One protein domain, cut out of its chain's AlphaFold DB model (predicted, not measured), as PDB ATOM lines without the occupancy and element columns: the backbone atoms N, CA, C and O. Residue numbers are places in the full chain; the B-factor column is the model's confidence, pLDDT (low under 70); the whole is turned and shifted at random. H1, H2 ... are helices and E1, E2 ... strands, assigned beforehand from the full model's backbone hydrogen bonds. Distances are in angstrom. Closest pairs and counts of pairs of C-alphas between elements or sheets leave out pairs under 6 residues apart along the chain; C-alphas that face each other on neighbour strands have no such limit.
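Overview. This is residues 82 to 152 of the 158 residues of an uncharacterized protein of Caballeronia zhejiangensis (UniProt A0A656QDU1). A single long helix, H1, reaches out from beside a small three-stranded sheet, and a long link, residues 108 to 123, folds back from the helix's far end to that sheet. H1 only grazes the sheet, with its residues 82 to 90, and at the far end residues 103 to 109, of which 103 to 107 belong to H1, stick out free. The 71 printed residues hold H1, E1, E2 and E3 in that order; the sheet E1 - E2 - E3 is antiparallel and the class is mixed, helices and strands. The whole is loose, with a radius of gyration of the C-alphas of 14.6 A, and flat, spanning 48 by 25 by 13 A.

Arrangement. Start at Val 82, where H1, residues 82 to 107, begins; every O i to N i+4 pair in it is within hydrogen-bond range. After a long link come E1, residues 124 to 126, and E2, residues 129 to 133, a hairpin with a tight link; look at N 124 and O 131, 2.9 A apart. E2 forms a second hairpin, across a long link, with E3, residues 147 to 151; find N 130 and O 150, 2.9 A apart. These three strands form a meander, each the antiparallel neighbour of the one before, with E1 and E3 at the edges. H1 is on the sheet but only grazes it with residues 82 to 90; H1 and E2 are near each other, with 6 pairs of C-alphas within 10 A.

Along the chain. Find C-alpha 82 at (42.114, 89.158, 13.144); from there H1 runs 37.9 A to C-alpha 107 at (71.854, 87.075, 36.557). E1 is 6.4 A long, E2 13.1 A, and E3 13.3 A, ending at C-alpha 151, (34.133, 92.515, 20.282).

Size, cuts and confidence. The C-alphas farthest apart, those of His 109 and Gly 127, are 48.0 A apart. The printed part has no cut. Look for pLDDT under 70 at 18 residues, among them 109 to 121.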
ATOM      1  N   VAL A  82      42.149  88.571  11.799       74.00
ATOM      2  CA  VAL A  82      42.114  89.158  13.144       74.00
ATOM      3  C   VAL A  82      42.600  88.160  14.193       74.00
ATOM      4  O   VAL A  82      43.390  88.523  15.066       74.00
ATOM      5  N   GLU A  83      42.173  86.902  14.098       69.44
ATOM      6  CA  GLU A  83      42.637  85.830  14.983       69.44
ATOM      7  C   GLU A  83      44.126  85.574  14.800       69.44
ATOM      8  O   GLU A  83      44.857  85.467  15.784       69.44
ATOM      9  N   GLU A  84      44.594  85.559  13.553       80.00
ATOM     10  CA  GLU A  84      46.014  85.437  13.256       80.00
ATOM     11  C   GLU A  84      46.809  86.572  13.926       80.00
ATOM     12  O   GLU A  84      47.767  86.310  14.658       80.00
ATOM     13  N   ALA A  85      46.376  87.828  13.777       77.19
ATOM     14  CA  ALA A  85      47.028  88.969  14.421       77.19
ATOM     15  C   ALA A  85      47.021  88.872  15.962       77.19
ATOM     16  O   ALA A  85      48.024  89.184  16.614       77.19
ATOM     17  N   ALA A  86      45.915  88.413  16.557       74.88
ATOM     18  CA  ALA A  86      45.800  88.224  18.001       74.88
ATOM     19  C   ALA A  86      46.737  87.119  18.516       74.88
ATOM     20  O   ALA A  86      47.417  87.313  19.533       74.88
ATOM     21  N   LEU A  87      46.829  85.993  17.798       78.38
ATOM     22  CA  LEU A  87      47.735  84.880  18.096       78.38
ATOM     23  C   LEU A  87      49.204  85.304  17.985       78.38
ATOM     24  O   LEU A  87      50.013  84.986  18.861       78.38
ATOM     25  N   TRP A  88      49.556  86.077  16.954       81.62
ATOM     26  CA  TRP A  88      50.906  86.622  16.803       81.62
ATOM     27  C   TRP A  88      51.279  87.567  17.942       81.62
ATOM     28  O   TRP A  88      52.372  87.461  18.501       81.62
ATOM     29  N   ARG A  89      50.357  88.445  18.349       80.94
ATOM     30  CA  ARG A  89      50.587  89.373  19.462       80.94
ATOM     31  C   ARG A  89      50.777  88.643  20.790       80.94
ATOM     32  O   ARG A  89      51.696  88.960  21.540       80.94
ATOM     33  N   THR A  90      49.938  87.651  21.083       77.44
ATOM     34  CA  THR A  90      50.060  86.856  22.318       77.44
ATOM     35  C   THR A  90      51.319  85.992  22.327       77.44
ATOM     36  O   THR A  90      51.972  85.883  23.368       77.44
ATOM     37  N   ARG A  91      51.724  85.447  21.173       83.50
ATOM     38  CA  ARG A  91      53.017  84.769  21.019       83.50
ATOM     39  C   ARG A  91      54.182  85.695  21.366       83.50
ATOM     40  O   ARG A  91      55.088  85.268  22.081       83.50
ATOM     41  N   GLU A  92      54.172  86.934  20.878       85.94
ATOM     42  CA  GLU A  92      55.273  87.868  21.132       85.94
ATOM     43  C   GLU A  92      55.345  88.272  22.610       85.94
ATOM     44  O   GLU A  92      56.410  88.178  23.215       85.94
ATOM     45  N   LEU A  93      54.201  88.546  23.246       80.50
ATOM     46  CA  LEU A  93      54.137  88.812  24.691       80.50
ATOM     47  C   LEU A  93      54.697  87.650  25.529       80.50
ATOM     48  O   LEU A  93      55.436  87.859  26.494       80.50
ATOM     49  N   GLN A  94      54.388  86.403  25.157       78.94
ATOM     50  CA  GLN A  94      54.957  85.238  25.838       78.94
ATOM     51  C   GLN A  94      56.469  85.118  25.610       78.94
ATOM     52  O   GLN A  94      57.199  84.747  26.532       78.94
ATOM     53  N   ARG A  95      56.967  85.443  24.410       84.31
ATOM     54  CA  ARG A  95      58.411  85.451  24.127       84.31
ATOM     55  C   ARG A  95      59.147  86.488  24.961       84.31
ATOM     56  O   ARG A  95      60.183  86.152  25.533       84.31
ATOM     57  N   GLU A  96      58.604  87.694  25.081       84.31
ATOM     58  CA  GLU A  96      59.165  88.750  25.926       84.31
ATOM     59  C   GLU A  96      59.210  88.323  27.399       84.31
ATOM     60  O   GLU A  96      60.255  88.424  28.049       84.31
ATOM     61  N   ALA A  97      58.121  87.742  27.912       79.44
ATOM     62  CA  ALA A  97      58.067  87.227  29.280       79.44
ATOM     63  C   ALA A  97      59.104  86.114  29.527       79.44
ATOM     64  O   ALA A  97      59.777  86.094  30.562       79.44
ATOM     65  N   MET A  98      59.287  85.205  28.562       79.62
ATOM     66  CA  MET A  98      60.320  84.169  28.631       79.62
ATOM     67  C   MET A  98      61.733  84.751  28.563       79.62
ATOM     68  O   MET A  98      62.604  84.315  29.317       79.62
ATOM     69  N   ALA A  99      61.972  85.743  27.703       82.31
ATOM     70  CA  ALA A  99      63.260  86.422  27.603       82.31
ATOM     71  C   ALA A  99      63.615  87.126  28.922       82.31
ATOM     72  O   ALA A  99      64.718  86.939  29.440       82.31
ATOM     73  N   ALA A 100      62.658  87.835  29.526       80.50
ATOM     74  CA  ALA A 100      62.822  88.470  30.831       80.50
ATOM     75  C   ALA A 100      63.086  87.441  31.946       80.50
ATOM     76  O   ALA A 100      63.976  87.634  32.779       80.50
ATOM     77  N   ALA A 101      62.363  86.316  31.954       76.25
ATOM     78  CA  ALA A 101      62.585  85.238  32.917       76.25
ATOM     79  C   ALA A 101      63.972  84.587  32.755       76.25
ATOM     80  O   ALA A 101      64.641  84.306  33.751       76.25
ATOM     81  N   ASN A 102      64.426  84.388  31.516       75.75
ATOM     82  CA  ASN A 102      65.746  83.833  31.213       75.75
ATOM     83  C   ASN A 102      66.872  84.804  31.589       75.75
ATOM     84  O   ASN A 102      67.877  84.376  32.156       75.75
ATOM     85  N   ALA A 103      66.697  86.106  31.340       78.19
ATOM     86  CA  ALA A 103      67.645  87.134  31.762       78.19
ATOM     87  C   ALA A 103      67.797  87.160  33.293       78.19
ATOM     88  O   ALA A 103      68.916  87.118  33.800       78.19
ATOM     89  N   ARG A 104      66.681  87.115  34.036       74.50
ATOM     90  CA  ARG A 104      66.682  87.044  35.511       74.50
ATOM     91  C   ARG A 104      67.309  85.756  36.057       74.50
ATOM     92  O   ARG A 104      67.918  85.777  37.120       74.50
ATOM     93  N   ALA A 105      67.144  84.629  35.365       69.75
ATOM     94  CA  ALA A 105      67.764  83.367  35.769       69.75
ATOM     95  C   ALA A 105      69.285  83.380  35.548       69.75
ATOM     96  O   ALA A 105      70.028  82.902  36.406       69.75
ATOM     97  N   ARG A 106      69.746  83.980  34.437       68.88
ATOM     98  CA  ARG A 106      71.176  84.160  34.136       68.88
ATOM     99  C   ARG A 106      71.868  85.047  35.166       68.88
ATOM    100  O   ARG A 106      72.928  84.666  35.645       68.88
ATOM    101  N   THR A 107      71.263  86.172  35.550       71.00
ATOM    102  CA  THR A 107      71.854  87.075  36.557       71.00
ATOM    103  C   THR A 107      71.936  86.452  37.949       71.00
ATOM    104  O   THR A 107      72.816  86.810  38.721       71.00
ATOM    105  N   LYS A 108      71.051  85.504  38.276       75.00
ATOM    106  CA  LYS A 108      71.050  84.806  39.570       75.00
ATOM    107  C   LYS A 108      71.828  83.482  39.568       75.00
ATOM    108  O   LYS A 108      71.816  82.799  40.585       75.00
ATOM    109  N   HIS A 109      72.457  83.093  38.451       65.56
ATOM    110  CA  HIS A 109      73.126  81.792  38.276       65.56
ATOM    111  C   HIS A 109      72.277  80.581  38.713       65.56
ATOM    112  O   HIS A 109      72.799  79.550  39.136       65.56
ATOM    113  N   VAL A 110      70.950  80.683  38.607       66.75
ATOM    114  CA  VAL A 110      70.054  79.598  39.019       66.75
ATOM    115  C   VAL A 110      69.899  78.626  37.856       66.75
ATOM    116  O   VAL A 110      69.330  78.965  36.817       66.75
ATOM    117  N   SER A 111      70.378  77.395  38.047       58.69
ATOM    118  CA  SER A 111      70.103  76.278  37.142       58.69
ATOM    119  C   SER A 111      68.605  75.972  37.150       58.69
ATOM    120  O   SER A 111      68.030  75.569  38.165       58.69
ATOM    121  N   ARG A 112      67.944  76.203  36.016       60.91
ATOM    122  CA  ARG A 112      66.505  75.992  35.878       60.91
ATOM    123  C   ARG A 112      66.261  74.563  35.388       60.91
ATOM    124  O   ARG A 112      66.580  74.240  34.251       60.91
ATOM    125  N   ARG A 113      65.655  73.719  36.237       60.69
ATOM    126  CA  ARG A 113      65.340  72.305  35.925       60.69
ATOM    127  C   ARG A 113      64.400  72.119  34.724       60.69
ATOM    128  O   ARG A 113      64.369  71.038  34.152       60.69
ATOM    129  N   ALA A 114      63.637  73.145  34.340       62.94
ATOM    130  CA  ALA A 114      62.729  73.094  33.197       62.94
ATOM    131  C   ALA A 114      62.767  74.397  32.388       62.94
ATOM    132  O   ALA A 114      62.573  75.492  32.936       62.94
ATOM    133  N   ALA A 115      62.986  74.264  31.077       64.50
ATOM    134  CA  ALA A 115      62.884  75.366  30.130       64.50
ATOM    135  C   ALA A 115      61.447  75.921  30.116       64.50
ATOM    136  O   ALA A 115      60.492  75.144  30.217       64.50
ATOM    137  N   PRO A 116      61.265  77.249  30.017       62.16
ATOM    138  CA  PRO A 116      59.936  77.816  29.856       62.16
ATOM    139  C   PRO A 116      59.314  77.291  28.553       62.16
ATOM    140  O   PRO A 116      59.919  77.379  27.487       62.16
ATOM    141  N   LYS A 117      58.126  76.687  28.659       64.88
ATOM    142  CA  LYS A 117      57.368  76.172  27.514       64.88
ATOM    143  C   LYS A 117      56.462  77.274  26.974       64.88
ATOM    144  O   LYS A 117      55.737  77.901  27.743       64.88
ATOM    145  N   LEU A 118      56.492  77.471  25.659       59.78
ATOM    146  CA  LEU A 118      55.541  78.320  24.950       59.78
ATOM    147  C   LEU A 118      54.228  77.539  24.798       59.78
ATOM    148  O   LEU A 118      54.143  76.633  23.971       59.78
ATOM    149  N   ASN A 119      53.230  77.856  25.620       65.00
ATOM    150  CA  ASN A 119      51.886  77.309  25.463       65.00
ATOM    151  C   ASN A 119      51.113  78.219  24.511       65.00
ATOM    152  O   ASN A 119      50.848  79.372  24.856       65.00
ATOM    153  N   TRP A 120      50.759  77.701  23.332       57.66
ATOM    154  CA  TRP A 120      49.976  78.462  22.364       57.66
ATOM    155  C   TRP A 120      48.679  78.994  23.005       57.66
ATOM    156  O   TRP A 120      48.032  78.265  23.766       57.66
ATOM    157  N   PRO A 121      48.322  80.264  22.743       63.44
ATOM    158  CA  PRO A 121      47.148  80.899  23.316       63.44
ATOM    159  C   PRO A 121      45.883  80.150  22.902       63.44
ATOM    160  O   PRO A 121      45.657  79.873  21.727       63.44
ATOM    161  N   LYS A 122      45.067  79.806  23.898       72.06
ATOM    162  CA  LYS A 122      43.758  79.190  23.691       72.06
ATOM    163  C   LYS A 122      42.777  80.307  23.355       72.06
ATOM    164  O   LYS A 122      42.601  81.206  24.170       72.06
ATOM    165  N   VAL A 123      42.170  80.268  22.178       70.94
ATOM    166  CA  VAL A 123      41.159  81.247  21.762       70.94
ATOM    167  C   VAL A 123      39.813  80.541  21.730       70.94
ATOM    168  O   VAL A 123      39.712  79.426  21.221       70.94
ATOM    169  N   VAL A 124      38.797  81.168  22.317       77.12
ATOM    170  CA  VAL A 124      37.420  80.673  22.309       77.12
ATOM    171  C   VAL A 124      36.539  81.744  21.683       77.12
ATOM    172  O   VAL A 124      36.595  82.905  22.085       77.12
ATOM    173  N   LEU A 125      35.722  81.357  20.711       72.69
ATOM    174  CA  LEU A 125      34.698  82.220  20.134       72.69
ATOM    175  C   LEU A 125      33.383  81.990  20.878       72.69
ATOM    176  O   LEU A 125      32.915  80.856  20.983       72.69
ATOM    177  N   VAL A 126      32.796  83.062  21.405       76.19
ATOM    178  CA  VAL A 126      31.483  83.035  22.063       76.19
ATOM    179  C   VAL A 126      30.581  84.028  21.335       76.19
ATOM    180  O   VAL A 126      30.602  85.228  21.615       76.19
ATOM    181  N   GLY A 127      29.815  83.530  20.361       78.44
ATOM    182  CA  GLY A 127      29.076  84.379  19.419       78.44
ATOM    183  C   GLY A 127      30.039  85.236  18.593       78.44
ATOM    184  O   GLY A 127      31.010  84.715  18.057       78.44
ATOM    185  N   ASP A 128      29.815  86.553  18.571       76.12
ATOM    186  CA  ASP A 128      30.676  87.528  17.877       76.12
ATOM    187  C   ASP A 128      31.836  88.056  18.743       76.12
ATOM    188  O   ASP A 128      32.491  89.047  18.403       76.12
ATOM    189  N   ARG A 129      32.074  87.439  19.907       74.81
ATOM    190  CA  ARG A 129      33.138  87.839  20.834       74.81
ATOM    191  C   ARG A 129      34.295  86.859  20.775       74.81
ATOM    192  O   ARG A 129      34.106  85.645  20.848       74.81
ATOM    193  N   THR A 130      35.504  87.401  20.702       80.19
ATOM    194  CA  THR A 130      36.739  86.626  20.837       80.19
ATOM    195  C   THR A 130      37.171  86.659  22.296       80.19
ATOM    196  O   THR A 130      37.333  87.736  22.865       80.19
ATOM    197  N   CYS A 131      37.339  85.490  22.906       81.31
ATOM    198  CA  CYS A 131      37.722  85.336  24.302       81.31
ATOM    199  C   CYS A 131      39.080  84.644  24.404       81.31
ATOM    200  O   CYS A 131      39.292  83.573  23.830       81.31
ATOM    201  N   VAL A 132      39.997  85.232  25.168       79.31
ATOM    202  CA  VAL A 132      41.329  84.666  25.433       79.31
ATOM    203  C   VAL A 132      41.580  84.680  26.940       79.31
ATOM    204  O   VAL A 132      41.172  85.624  27.620       79.31
ATOM    205  N   PRO A 133      42.212  83.636  27.505       78.44
ATOM    206  CA  PRO A 133      42.512  83.599  28.923       78.44
ATOM    207  C   PRO A 133      43.514  84.686  29.297       78.44
ATOM    208  O   PRO A 133      44.476  84.950  28.570       78.44
ATOM    209  N   GLN A 134      43.319  85.269  30.477       77.38
ATOM    210  CA  GLN A 134      44.285  86.185  31.071       77.38
ATOM    211  C   GLN A 134      45.668  85.526  31.161       77.38
ATOM    212  O   GLN A 134      45.798  84.336  31.462       77.38
ATOM    213  N   SER A 135      46.723  86.308  30.930       70.62
ATOM    214  CA  SER A 135      48.100  85.802  30.821       70.62
ATOM    215  C   SER A 135      48.573  85.029  32.057       70.62
ATOM    216  O   SER A 135      49.308  84.052  31.917       70.62
ATOM    217  N   ALA A 136      48.109  85.411  33.252       74.06
ATOM    218  CA  ALA A 136      48.409  84.724  34.508       74.06
ATOM    219  C   ALA A 136      47.757  83.331  34.615       74.06
ATOM    220  O   ALA A 136      48.315  82.439  35.252       74.06
ATOM    221  N   PHE A 137      46.613  83.129  33.957       76.00
ATOM    222  CA  PHE A 137      45.790  81.921  34.060       76.00
ATOM    223  C   PHE A 137      45.798  81.068  32.781       76.00
ATOM    224  O   PHE A 137      45.204  79.995  32.753       76.00
ATOM    225  N   ALA A 138      46.520  81.479  31.731       70.38
ATOM    226  CA  ALA A 138      46.583  80.772  30.445       70.38
ATOM    227  C   ALA A 138      47.029  79.297  30.562       70.38
ATOM    228  O   ALA A 138      46.621  78.441  29.770       70.38
ATOM    229  N   SER A 139      47.855  78.991  31.565       69.12
ATOM    230  CA  SER A 139      48.342  77.641  31.876       69.12
ATOM    231  C   SER A 139      47.607  76.945  33.027       69.12
ATOM    232  O   SER A 139      47.967  75.817  33.356       69.12
ATOM    233  N   ALA A 140      46.617  77.588  33.645       76.75
ATOM    234  CA  ALA A 140      45.860  77.014  34.751       76.75
ATOM    235  C   ALA A 140      44.839  75.974  34.249       76.75
ATOM    236  O   ALA A 140      44.436  75.989  33.081       76.75
ATOM    237  N   SER A 141      44.423  75.039  35.107       80.12
ATOM    238  CA  SER A 141      43.398  74.039  34.759       80.12
ATOM    239  C   SER A 141      42.010  74.665  34.611       80.12
ATOM    240  O   SER A 141      41.221  74.230  33.780       80.12
ATOM    241  N   ASP A 142      41.755  75.730  35.367       82.38
ATOM    242  CA  ASP A 142      40.541  76.545  35.409       82.38
ATOM    243  C   ASP A 142      40.594  77.752  34.454       82.38
ATOM    244  O   ASP A 142      39.805  78.679  34.583       82.38
ATOM    245  N   TRP A 143      41.482  77.747  33.451       78.31
ATOM    246  CA  TRP A 143      41.669  78.858  32.500       78.31
ATOM    247  C   TRP A 143      40.374  79.355  31.831       78.31
ATOM    248  O   TRP A 143      40.283  80.525  31.470       78.31
ATOM    249  N   GLN A 144      39.371  78.484  31.674       78.44
ATOM    250  CA  GLN A 144      38.058  78.826  31.109       78.44
ATOM    251  C   GLN A 144      37.266  79.812  31.981       78.44
ATOM    252  O   GLN A 144      36.393  80.504  31.471       78.44
ATOM    253  N   GLN A 145      37.568  79.886  33.279       83.62
ATOM    254  CA  GLN A 145      36.931  80.811  34.221       83.62
ATOM    255  C   GLN A 145      37.557  82.212  34.172       83.62
ATOM    256  O   GLN A 145      36.939  83.174  34.614       83.62
ATOM    257  N   HIS A 146      38.754  82.338  33.589       81.44
ATOM    258  CA  HIS A 146      39.541  83.577  33.541       81.44
ATOM    259  C   HIS A 146      39.687  84.089  32.105       81.44
ATOM    260  O   HIS A 146      40.787  84.427  31.656       81.44
ATOM    261  N   LEU A 147      38.582  84.092  31.357       81.62
ATOM    262  CA  LEU A 147      38.525  84.579  29.981       81.62
ATOM    263  C   LEU A 147      38.225  86.078  29.949       81.62
ATOM    264  O   LEU A 147      37.270  86.539  30.569       81.62
ATOM    265  N   VAL A 148      39.006  86.820  29.169       80.38
ATOM    266  CA  VAL A 148      38.686  88.201  28.795       80.38
ATOM    267  C   VAL A 148      38.203  88.180  27.355       80.38
ATOM    268  O   VAL A 148      38.881  87.651  26.472       80.38
ATOM    269  N   CYS A 149      37.004  88.712  27.143       82.31
ATOM    270  CA  CYS A 149      36.320  88.706  25.859       82.31
ATOM    271  C   CYS A 149      36.244  90.116  25.285       82.31
ATOM    272  O   CYS A 149      35.950  91.059  26.015       82.31
ATOM    273  N   TRP A 150      36.421  90.245  23.976       78.25
ATOM    274  CA  TRP A 150      36.264  91.508  23.259       78.25
ATOM    275  C   TRP A 150      35.425  91.329  21.999       78.25
ATOM    276  O   TRP A 150      35.288  90.226  21.459       78.25
ATOM    277  N   PHE A 151      34.861  92.440  21.539       71.94
ATOM    278  CA  PHE A 151      34.133  92.515  20.282       71.94
ATOM    279  C   PHE A 151      35.063  92.878  19.122       71.94
ATOM    280  O   PHE A 151      36.141  93.452  19.307       71.94
ATOM    281  N   ALA A 152      34.631  92.555  17.905       55.53
ATOM    282  CA  ALA A 152      35.344  92.912  16.685       55.53
ATOM    283  C   ALA A 152      35.572  94.436  16.599       55.53
ATOM    284  O   ALA A 152      34.628  95.206  16.452       55.53
TER     285      ALA A 152